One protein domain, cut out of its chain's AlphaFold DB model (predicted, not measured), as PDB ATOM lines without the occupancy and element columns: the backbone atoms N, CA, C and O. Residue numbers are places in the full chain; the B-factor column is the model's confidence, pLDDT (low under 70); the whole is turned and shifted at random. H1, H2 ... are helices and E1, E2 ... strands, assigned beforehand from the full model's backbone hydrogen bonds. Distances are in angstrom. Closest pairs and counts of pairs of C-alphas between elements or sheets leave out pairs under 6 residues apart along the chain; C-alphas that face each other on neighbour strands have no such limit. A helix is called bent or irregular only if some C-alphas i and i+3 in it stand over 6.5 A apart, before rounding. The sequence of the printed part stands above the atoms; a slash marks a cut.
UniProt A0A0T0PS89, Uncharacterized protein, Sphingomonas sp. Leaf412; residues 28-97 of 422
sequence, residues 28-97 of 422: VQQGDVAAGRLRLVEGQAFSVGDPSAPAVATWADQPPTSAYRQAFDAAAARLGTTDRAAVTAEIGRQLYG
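AT A GLANCE: This is residues 28 to 97 of the 422 residues of an uncharacterized protein of Sphingomonas sp. Leaf412 (UniProt A0A0T0PS89). H3 and H4 make a steep V, with a small hairpin of strands, E1 and E2, packed on both helices. H2 packs on both helices too, and H1 makes one far end of the domain, near the end of H4. The printed part has 70 residues, with four named helices and two named strands in the order H1, E1, E2, H2, H3, H4; the two-stranded sheet, E1 - E2, is antiparallel and the class is mostly helix. It is compact, with a radius of gyration of the C-alphas of 11.5 A and spans of 32 by 22 by 19 A.

HOW THE PARTS SIT: E1, residues 38 to 41, and E2, residues 44 to 47, form an antiparallel hairpin, with N 39 and O 46 2.9 A apart, within hydrogen-bond range. H4, residues 84 to 96, comes closest to E1 at the C-alphas of Arg 39 and Leu 95, 5.7 A apart. H3, residues 67 to 79, comes closest to E1 at those of Val 41 and Ala 71, 6.3 A. H3 and H4, with its residues 87 to 91 alone, touch at a steep tilt of 69 degrees, only just short of about perpendicular, opposite ways; their closest C-alphas, Ala 76 and Val 87, are 5.7 A apart. H2, residues 56 to 61, touches H3, with residues 68 to 73 of H3 alone, about perpendicular at 84 degrees, closest at the C-alphas of Trp 59 and Tyr 68, 5.2 A. H2 also touches H4, closest at those of Ala 57 and Thr 88, 5.9 A. H1, residues 28 to 34, is close to but not clearly touching H4. Every O i to N i+4 pair is within hydrogen-bond range in H1, H3 and H4; irregular H2, with C-alphas 57 and 60 7.5 A apart, has 0 of 2, but 2 of 3 O i to N i+3.

IN THESE COORDINATES: E1 is 9.7 A long and E2 10.2 A, H3 18.1 A, H4 17.6 A, H2 10.0 A and H1 9.8 A. C-alpha 28 is at (212.871, 266.566, 210.572) and C-alpha 96, ending H4, at (208.498, 259.491, 214.566).

THE WHOLE: The farthest C-alphas, Ala 34 and Gly 80, are 33.3 A apart. The printed part has no cut and no long link. Mean pLDDT of the printed part is 71.3, with 31 residues under 70, among them 28 to 41.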
ATOM      1  N   VAL A  28     211.926 267.671 210.333       51.38
ATOM      2  CA  VAL A  28     212.871 266.566 210.572       51.38
ATOM      3  C   VAL A  28     212.187 265.218 210.336       51.38
ATOM      4  O   VAL A  28     212.720 264.373 209.625       51.38
ATOM      5  N   GLN A  29     210.962 265.053 210.843       56.97
ATOM      6  CA  GLN A  29     210.153 263.845 210.650       56.97
ATOM      7  C   GLN A  29     209.798 263.609 209.178       56.97
ATOM      8  O   GLN A  29     209.849 262.482 208.696       56.97
ATOM      9  N   GLN A  30     209.479 264.672 208.439       56.03
ATOM     10  CA  GLN A  30     209.229 264.593 206.999       56.03
ATOM     11  C   GLN A  30     210.494 264.193 206.222       56.03
ATOM     12  O   GLN A  30     210.406 263.409 205.278       56.03
ATOM     13  N   GLY A  31     211.669 264.675 206.641       51.81
ATOM     14  CA  GLY A  31     212.958 264.251 206.092       51.81
ATOM     15  C   GLY A  31     213.276 262.778 206.370       51.81
ATOM     16  O   GLY A  31     213.746 262.078 205.475       51.81
ATOM     17  N   ASP A  32     212.969 262.285 207.572       55.22
ATOM     18  CA  ASP A  32     213.151 260.877 207.948       55.22
ATOM     19  C   ASP A  32     212.252 259.935 207.133       55.22
ATOM     20  O   ASP A  32     212.719 258.895 206.666       55.22
ATOM     21  N   VAL A  33     210.994 260.338 206.909       55.41
ATOM     22  CA  VAL A  33     210.025 259.651 206.038       55.41
ATOM     23  C   VAL A  33     210.505 259.627 204.587       55.41
ATOM     24  O   VAL A  33     210.489 258.576 203.953       55.41
ATOM     25  N   ALA A  34     210.969 260.761 204.058       50.53
ATOM     26  CA  ALA A  34     211.467 260.844 202.684       50.53
ATOM     27  C   ALA A  34     212.742 260.010 202.460       50.53
ATOM     28  O   ALA A  34     212.998 259.564 201.343       50.53
ATOM     29  N   ALA A  35     213.531 259.793 203.515       51.12
ATOM     30  CA  ALA A  35     214.763 259.014 203.479       51.12
ATOM     31  C   ALA A  35     214.569 257.513 203.775       51.12
ATOM     32  O   ALA A  35     215.547 256.771 203.710       51.12
ATOM     33  N   GLY A  36     213.353 257.054 204.110       55.38
ATOM     34  CA  GLY A  36     213.075 255.639 204.390       55.38
ATOM     35  C   GLY A  36     213.846 255.086 205.595       55.38
ATOM     36  O   GLY A  36     214.265 253.928 205.581       55.38
ATOM     37  N   ARG A  37     214.113 255.919 206.609       59.19
ATOM     38  CA  ARG A  37     215.001 255.554 207.726       59.19
ATOM     39  C   ARG A  37     214.419 254.428 208.575       59.19
ATOM     40  O   ARG A  37     213.226 254.410 208.855       59.19
ATOM     41  N   LEU A  38     215.275 253.526 209.048       58.50
ATOM     42  CA  LEU A  38     214.882 252.488 210.000       58.50
ATOM     43  C   LEU A  38     214.819 253.051 211.426       58.50
ATOM     44  O   LEU A  38     215.698 253.803 211.855       58.50
ATOM     45  N   ARG A  39     213.786 252.656 212.168       62.81
ATOM     46  CA  ARG A  39     213.614 252.918 213.601       62.81
ATOM     47  C   ARG A  39     213.311 251.622 214.327       62.81
ATOM     48  O   ARG A  39     212.678 250.732 213.763       62.81
ATOM     49  N   LEU A  40     213.769 251.522 215.566       58.75
ATOM     50  CA  LEU A  40     213.455 250.386 216.419       58.75
ATOM     51  C   LEU A  40     212.137 250.659 217.139       58.75
ATOM     52  O   LEU A  40     211.989 251.693 217.782       58.75
ATOM     53  N   VAL A  41     211.199 249.723 217.029       67.31
ATOM     54  CA  VAL A  41     210.009 249.668 217.878       67.31
ATOM     55  C   VAL A  41     210.023 248.339 218.597       67.31
ATOM     56  O   VAL A  41     209.995 247.294 217.948       67.31
ATOM     57  N   GLU A  42     210.104 248.382 219.926       74.00
ATOM     58  CA  GLU A  42     210.161 247.181 220.775       74.00
ATOM     59  C   GLU A  42     211.196 246.142 220.277       74.00
ATOM     60  O   GLU A  42     210.960 244.935 220.254       74.00
ATOM     61  N   GLY A  43     212.348 246.634 219.811       50.94
ATOM     62  CA  GLY A  43     213.462 245.821 219.316       50.94
ATOM     63  C   GLY A  43     213.321 245.246 217.908       50.94
ATOM     64  O   GLY A  43     214.179 244.477 217.478       50.94
ATOM     65  N   GLN A  44     212.295 245.639 217.155       64.25
ATOM     66  CA  GLN A  44     212.155 245.309 215.738       64.25
ATOM     67  C   GLN A  44     212.378 246.553 214.871       64.25
ATOM     68  O   GLN A  44     211.916 247.642 215.202       64.25
ATOM     69  N   ALA A  45     213.107 246.401 213.762       64.62
ATOM     70  CA  ALA A  45     213.382 247.500 212.840       64.62
ATOM     71  C   ALA A  45     212.205 247.717 211.880       64.62
ATOM     72  O   ALA A  45     211.781 246.796 211.181       64.62
ATOM     73  N   PHE A  46     211.723 248.953 211.812       67.19
ATOM     74  CA  PHE A  46     210.645 249.378 210.930       67.19
ATOM     75  C   PHE A  46     211.079 250.588 210.109       67.19
ATOM     76  O   PHE A  46     211.654 251.540 210.639       67.19
ATOM     77  N   SER A  47     210.784 250.560 208.812       66.62
ATOM     78  CA  SER A  47     211.026 251.691 207.917       66.62
ATOM     79  C   SER A  47     210.005 252.796 208.154       66.62
ATOM     80  O   SER A  47     208.796 252.609 208.013       66.62
ATOM     81  N   VAL A  48     210.505 253.981 208.471       64.06
ATOM     82  CA  VAL A  48     209.739 255.217 208.569       64.06
ATOM     83  C   VAL A  48     209.454 255.706 207.155       64.06
ATOM     84  O   VAL A  48     210.374 256.024 206.409       64.06
ATOM     85  N   GLY A  49     208.175 255.762 206.782       55.25
ATOM     86  CA  GLY A  49     207.755 256.263 205.469       55.25
ATOM     87  C   GLY A  49     207.628 255.219 204.363       55.25
ATOM     88  O   GLY A  49     207.390 255.600 203.221       55.25
ATOM     89  N   ASP A  50     207.742 253.925 204.676       63.16
ATOM     90  CA  ASP A  50     207.446 252.861 203.713       63.16
ATOM     91  C   ASP A  50     205.945 252.875 203.352       63.16
ATOM     92  O   ASP A  50     205.107 252.591 204.214       63.16
ATOM     93  N   PRO A  51     205.569 253.187 202.095       60.34
ATOM     94  CA  PRO A  51     204.168 253.256 201.684       60.34
ATOM     95  C   PRO A  51     203.478 251.883 201.668       60.34
ATOM     96  O   PRO A  51     202.255 251.822 201.563       60.34
ATOM     97  N   SER A  52     204.243 250.789 201.750       65.38
ATOM     98  CA  SER A  52     203.721 249.427 201.865       65.38
ATOM     99  C   SER A  52     203.477 248.990 203.315       65.38
ATOM    100  O   SER A  52     202.787 247.994 203.541       65.38
ATOM    101  N   ALA A  53     203.980 249.744 204.301       69.56
ATOM    102  CA  ALA A  53     203.767 249.447 205.710       69.56
ATOM    103  C   ALA A  53     202.340 249.830 206.161       69.56
ATOM    104  O   ALA A  53     201.819 250.887 205.787       69.56
ATOM    105  N   PRO A  54     201.688 249.011 207.007       79.12
ATOM    106  CA  PRO A  54     200.405 249.356 207.594       79.12
ATOM    107  C   PRO A  54     200.552 250.553 208.541       79.12
ATOM    108  O   PRO A  54     201.508 250.648 209.316       79.12
ATOM    109  N   ALA A  55     199.564 251.448 208.527       80.12
ATOM    110  CA  ALA A  55     199.524 252.587 209.439       80.12
ATOM    111  C   ALA A  55     199.563 252.119 210.904       80.12
ATOM    112  O   ALA A  55     198.869 251.160 211.251       80.12
ATOM    113  N   VAL A  56     200.300 252.824 211.772       79.50
ATOM    114  CA  VAL A  56     200.490 252.463 213.197       79.50
ATOM    115  C   VAL A  56     199.166 252.203 213.920       79.50
ATOM    116  O   VAL A  56     199.031 251.227 214.652       79.50
ATOM    117  N   ALA A  57     198.137 253.005 213.627       81.56
ATOM    118  CA  ALA A  57     196.795 252.841 214.192       81.56
ATOM    119  C   ALA A  57     196.155 251.467 213.904       81.56
ATOM    120  O   ALA A  57     195.234 251.061 214.611       81.56
ATOM    121  N   THR A  58     196.635 250.745 212.889       88.12
ATOM    122  CA  THR A  58     196.138 249.424 212.470       88.12
ATOM    123  C   THR A  58     196.996 248.263 212.971       88.12
ATOM    124  O   THR A  58     196.628 247.115 212.744       88.12
ATOM    125  N   TRP A  59     198.117 248.516 213.661       88.44
ATOM    126  CA  TRP A  59     199.061 247.465 214.064       88.44
ATOM    127  C   TRP A  59     198.438 246.408 214.982       88.44
ATOM    128  O   TRP A  59     198.717 245.222 214.821       88.44
ATOM    129  N   ALA A  60     197.519 246.797 215.869       87.69
ATOM    130  CA  ALA A  60     196.825 245.836 216.729       87.69
ATOM    131  C   ALA A  60     195.854 244.914 215.960       87.69
ATOM    132  O   ALA A  60     195.519 243.833 216.447       87.69
ATOM    133  N   ASP A  61     195.426 245.305 214.755       90.00
ATOM    134  CA  ASP A  61     194.544 244.498 213.895       90.00
ATOM    135  C   ASP A  61     195.325 243.640 212.894       90.00
ATOM    136  O   ASP A  61     194.732 242.849 212.158       90.00
ATOM    137  N   GLN A  62     196.653 243.783 212.845       90.94
ATOM    138  CA  GLN A  62     197.484 242.963 211.977       90.94
ATOM    139  C   GLN A  62     197.474 241.501 212.451       90.94
ATOM    140  O   GLN A  62     197.240 241.224 213.635       90.94
ATOM    141  N   PRO A  63     197.745 240.536 211.551       87.75
ATOM    142  CA  PRO A  63     197.825 239.130 211.925       87.75
ATOM    143  C   PRO A  63     198.788 238.921 213.107       87.75
ATOM    144  O   PRO A  63     199.855 239.538 213.109       87.75
ATOM    145  N   PRO A  64     198.492 238.025 214.072       77.25
ATOM    146  CA  PRO A  64     199.368 237.756 215.223       77.25
ATOM    147  C   PRO A  64     200.814 237.388 214.856       77.25
ATOM    148  O   PRO A  64     201.746 237.616 215.621       77.25
ATOM    149  N   THR A  65     201.022 236.837 213.661       79.69
ATOM    150  CA  THR A  65     202.343 236.470 213.135       79.69
ATOM    151  C   THR A  65     203.110 237.639 212.515       79.69
ATOM    152  O   THR A  65     204.262 237.464 212.136       79.69
ATOM    153  N   SER A  66     202.490 238.810 212.362       84.94
ATOM    154  CA  SER A  66     203.143 239.991 211.796       84.94
ATOM    155  C   SER A  66     204.048 240.675 212.823       84.94
ATOM    156  O   SER A  66     203.711 240.748 214.006       84.94
ATOM    157  N   ALA A  67     205.165 241.239 212.356       73.88
ATOM    158  CA  ALA A  67     206.054 242.052 213.190       73.88
ATOM    159  C   ALA A  67     205.317 243.263 213.792       73.88
ATOM    160  O   ALA A  67     205.479 243.574 214.962       73.88
ATOM    161  N   TYR A  68     204.414 243.884 213.030       83.94
ATOM    162  CA  TYR A  68     203.593 245.008 213.487       83.94
ATOM    163  C   TYR A  68     202.719 244.657 214.698       83.94
ATOM    164  O   TYR A  68     202.659 245.412 215.667       83.94
ATOM    165  N   ARG A  69     202.060 243.490 214.671       90.75
ATOM    166  CA  ARG A  69     201.236 243.034 215.794       90.75
ATOM    167  C   ARG A  69     202.084 242.659 217.007       90.75
ATOM    168  O   ARG A  69     201.712 242.992 218.126       90.75
ATOM    169  N   GLN A  70     203.223 242.007 216.789       81.75
ATOM    170  CA  GLN A  70     204.146 241.632 217.863       81.75
ATOM    171  C   GLN A  70     204.727 242.859 218.569       81.75
ATOM    172  O   GLN A  70     204.715 242.905 219.796       81.75
ATOM    173  N   ALA A  71     205.151 243.872 217.812       75.12
ATOM    174  CA  ALA A  71     205.607 245.144 218.360       75.12
ATOM    175  C   ALA A  71     204.490 245.870 219.129       75.12
ATOM    176  O   ALA A  71     204.732 246.416 220.202       75.12
ATOM    177  N   PHE A  72     203.247 245.826 218.637       87.12
ATOM    178  CA  PHE A  72     202.108 246.388 219.366       87.12
ATOM    179  C   PHE A  72     201.866 245.686 220.709       87.12
ATOM    180  O   PHE A  72     201.726 246.347 221.738       87.12
ATOM    181  N   ASP A  73     201.845 244.353 220.711       83.69
ATOM    182  CA  ASP A  73     201.616 243.564 221.922       83.69
ATOM    183  C   ASP A  73     202.775 243.724 222.926       83.69
ATOM    184  O   ASP A  73     202.538 243.808 224.132       83.69
ATOM    185  N   ALA A  74     204.019 243.840 222.444       72.19
ATOM    186  CA  ALA A  74     205.192 244.120 223.272       72.19
ATOM    187  C   ALA A  74     205.118 245.511 223.922       72.19
ATOM    188  O   ALA A  74     205.307 245.630 225.135       72.19
ATOM    189  N   ALA A  75     204.743 246.542 223.157       70.31
ATOM    190  CA  ALA A  75     204.548 247.891 223.678       70.31
ATOM    191  C   ALA A  75     203.416 247.933 224.718       70.31
ATOM    192  O   ALA A  75     203.569 248.537 225.779       70.31
ATOM    193  N   ALA A  76     202.299 247.243 224.463       77.12
ATOM    194  CA  ALA A  76     201.191 247.119 225.409       77.12
ATOM    195  C   ALA A  76     201.614 246.426 226.714       77.12
ATOM    196  O   ALA A  76     201.302 246.908 227.806       77.12
ATOM    197  N   ALA A  77     202.370 245.329 226.608       73.50
ATOM    198  CA  ALA A  77     202.898 244.600 227.756       73.50
ATOM    199  C   ALA A  77     203.872 245.455 228.577       73.50
ATOM    200  O   ALA A  77     203.767 245.493 229.803       73.50
ATOM    201  N   ARG A  78     204.775 246.188 227.913       85.81
ATOM    202  CA  ARG A  78     205.733 247.092 228.563       85.81
ATOM    203  C   ARG A  78     205.039 248.248 229.279       85.81
ATOM    204  O   ARG A  78     205.420 248.588 230.394       85.81
ATOM    205  N   LEU A  79     204.026 248.840 228.653       68.00
ATOM    206  CA  LEU A  79     203.240 249.928 229.237       68.00
ATOM    207  C   LEU A  79     202.256 249.447 230.315       68.00
ATOM    208  O   LEU A  79     201.687 250.274 231.024       68.00
ATOM    209  N   GLY A  80     202.019 248.136 230.426       76.94
ATOM    210  CA  GLY A  80     201.041 247.575 231.358       76.94
ATOM    211  C   GLY A  80     199.612 248.052 231.084       76.94
ATOM    212  O   GLY A  80     198.821 248.180 232.016       76.94
ATOM    213  N   THR A  81     199.279 248.351 229.824       74.88
ATOM    214  CA  THR A  81     197.981 248.918 229.437       74.88
ATOM    215  C   THR A  81     197.360 248.170 228.266       74.88
ATOM    216  O   THR A  81     198.045 247.712 227.356       74.88
ATOM    217  N   THR A  82     196.031 248.082 228.273       81.38
ATOM    218  CA  THR A  82     195.235 247.626 227.123       81.38
ATOM    219  C   THR A  82     194.654 248.795 226.327       81.38
ATOM    220  O   THR A  82     193.909 248.571 225.374       81.38
ATOM    221  N   ASP A  83     194.937 250.042 226.724       81.62
ATOM    222  CA  ASP A  83     194.484 251.222 225.992       81.62
ATOM    223  C   ASP A  83     195.225 251.340 224.659       81.62
ATOM    224  O   ASP A  83     196.393 251.728 224.578       81.62
ATOM    225  N   ARG A  84     194.495 251.038 223.587       83.12
ATOM    226  CA  ARG A  84     195.010 251.080 222.225       83.12
ATOM    227  C   ARG A  84     195.537 252.457 221.833       83.12
ATOM    228  O   ARG A  84     196.511 252.517 221.084       83.12
ATOM    229  N   ALA A  85     194.917 253.541 222.295       72.38
ATOM    230  CA  ALA A  85     195.346 254.890 221.945       72.38
ATOM    231  C   ALA A  85     196.711 255.207 222.569       72.38
ATOM    232  O   ALA A  85     197.599 255.691 221.869       72.38
ATOM    233  N   ALA A  86     196.908 254.846 223.840       67.88
ATOM    234  CA  ALA A  86     198.177 255.018 224.543       67.88
ATOM    235  C   ALA A  86     199.318 254.207 223.903       67.88
ATOM    236  O   ALA A  86     200.402 254.745 223.672       67.88
ATOM    237  N   VAL A  87     199.064 252.942 223.547       69.44
ATOM    238  CA  VAL A  87     200.056 252.080 222.876       69.44
ATOM    239  C   VAL A  87     200.398 252.613 221.481       69.44
ATOM    240  O   VAL A  87     201.566 252.704 221.115       69.44
ATOM    241  N   THR A  88     199.390 253.038 220.715       79.12
ATOM    242  CA  THR A  88     199.585 253.635 219.380       79.12
ATOM    243  C   THR A  88     200.393 254.931 219.462       79.12
ATOM    244  O   THR A  88     201.267 255.157 218.628       79.12
ATOM    245  N   ALA A  89     200.124 255.776 220.462       71.62
ATOM    246  CA  ALA A  89     200.853 257.022 220.673       71.62
ATOM    247  C   ALA A  89     202.329 256.766 221.006       71.62
ATOM    248  O   ALA A  89     203.201 257.429 220.452       71.62
ATOM    249  N   GLU A  90     202.616 255.777 221.850       76.19
ATOM    250  CA  GLU A  90     203.983 255.379 222.191       76.19
ATOM    251  C   GLU A  90     204.751 254.806 220.994       76.19
ATOM    252  O   GLU A  90     205.880 255.215 220.740       76.19
ATOM    253  N   ILE A  91     204.139 253.915 220.210       75.62
ATOM    254  CA  ILE A  91     204.764 253.399 218.982       75.62
ATOM    255  C   ILE A  91     205.003 254.540 217.987       75.62
ATOM    256  O   ILE A  91     206.053 254.611 217.350       75.62
ATOM    257  N   GLY A  92     204.053 255.473 217.888       72.38
ATOM    258  CA  GLY A  92     204.215 256.700 217.116       72.38
ATOM    259  C   GLY A  92     205.415 257.527 217.583       72.38
ATOM    260  O   GLY A  92     206.188 257.981 216.744       72.38
ATOM    261  N   ARG A  93     205.630 257.664 218.899       71.75
ATOM    262  CA  ARG A  93     206.823 258.325 219.451       71.75
ATOM    263  C   ARG A  93     208.115 257.583 219.114       71.75
ATOM    264  O   ARG A  93     209.088 258.235 218.767       71.75
ATOM    265  N   GLN A  94     208.137 256.254 219.162       71.81
ATOM    266  CA  GLN A  94     209.339 255.477 218.819       71.81
ATOM    267  C   GLN A  94     209.696 255.583 217.326       71.81
ATOM    268  O   GLN A  94     210.866 255.681 216.958       71.81
ATOM    269  N   LEU A  95     208.689 255.613 216.447       67.06
ATOM    270  CA  LEU A  95     208.895 255.725 214.999       67.06
ATOM    271  C   LEU A  95     209.198 257.149 214.541       67.06
ATOM    272  O   LEU A  95     210.016 257.355 213.648       67.06
ATOM    273  N   TYR A  96     208.504 258.134 215.102       65.75
ATOM    274  CA  TYR A  96     208.498 259.491 214.566       65.75
ATOM    275  C   TYR A  96     209.038 260.522 215.565       65.75
ATOM    276  O   TYR A  96     209.376 261.625 215.161       65.75
ATOM    277  N   GLY A  97     209.189 260.212 216.850       61.12
ATOM    278  CA  GLY A  97     209.447 261.206 217.899       61.12
ATOM    279  C   GLY A  97     208.180 261.983 218.284       61.12
ATOM    280  O   GLY A  97     207.068 261.621 217.898       61.12
TER     281      GLY A  97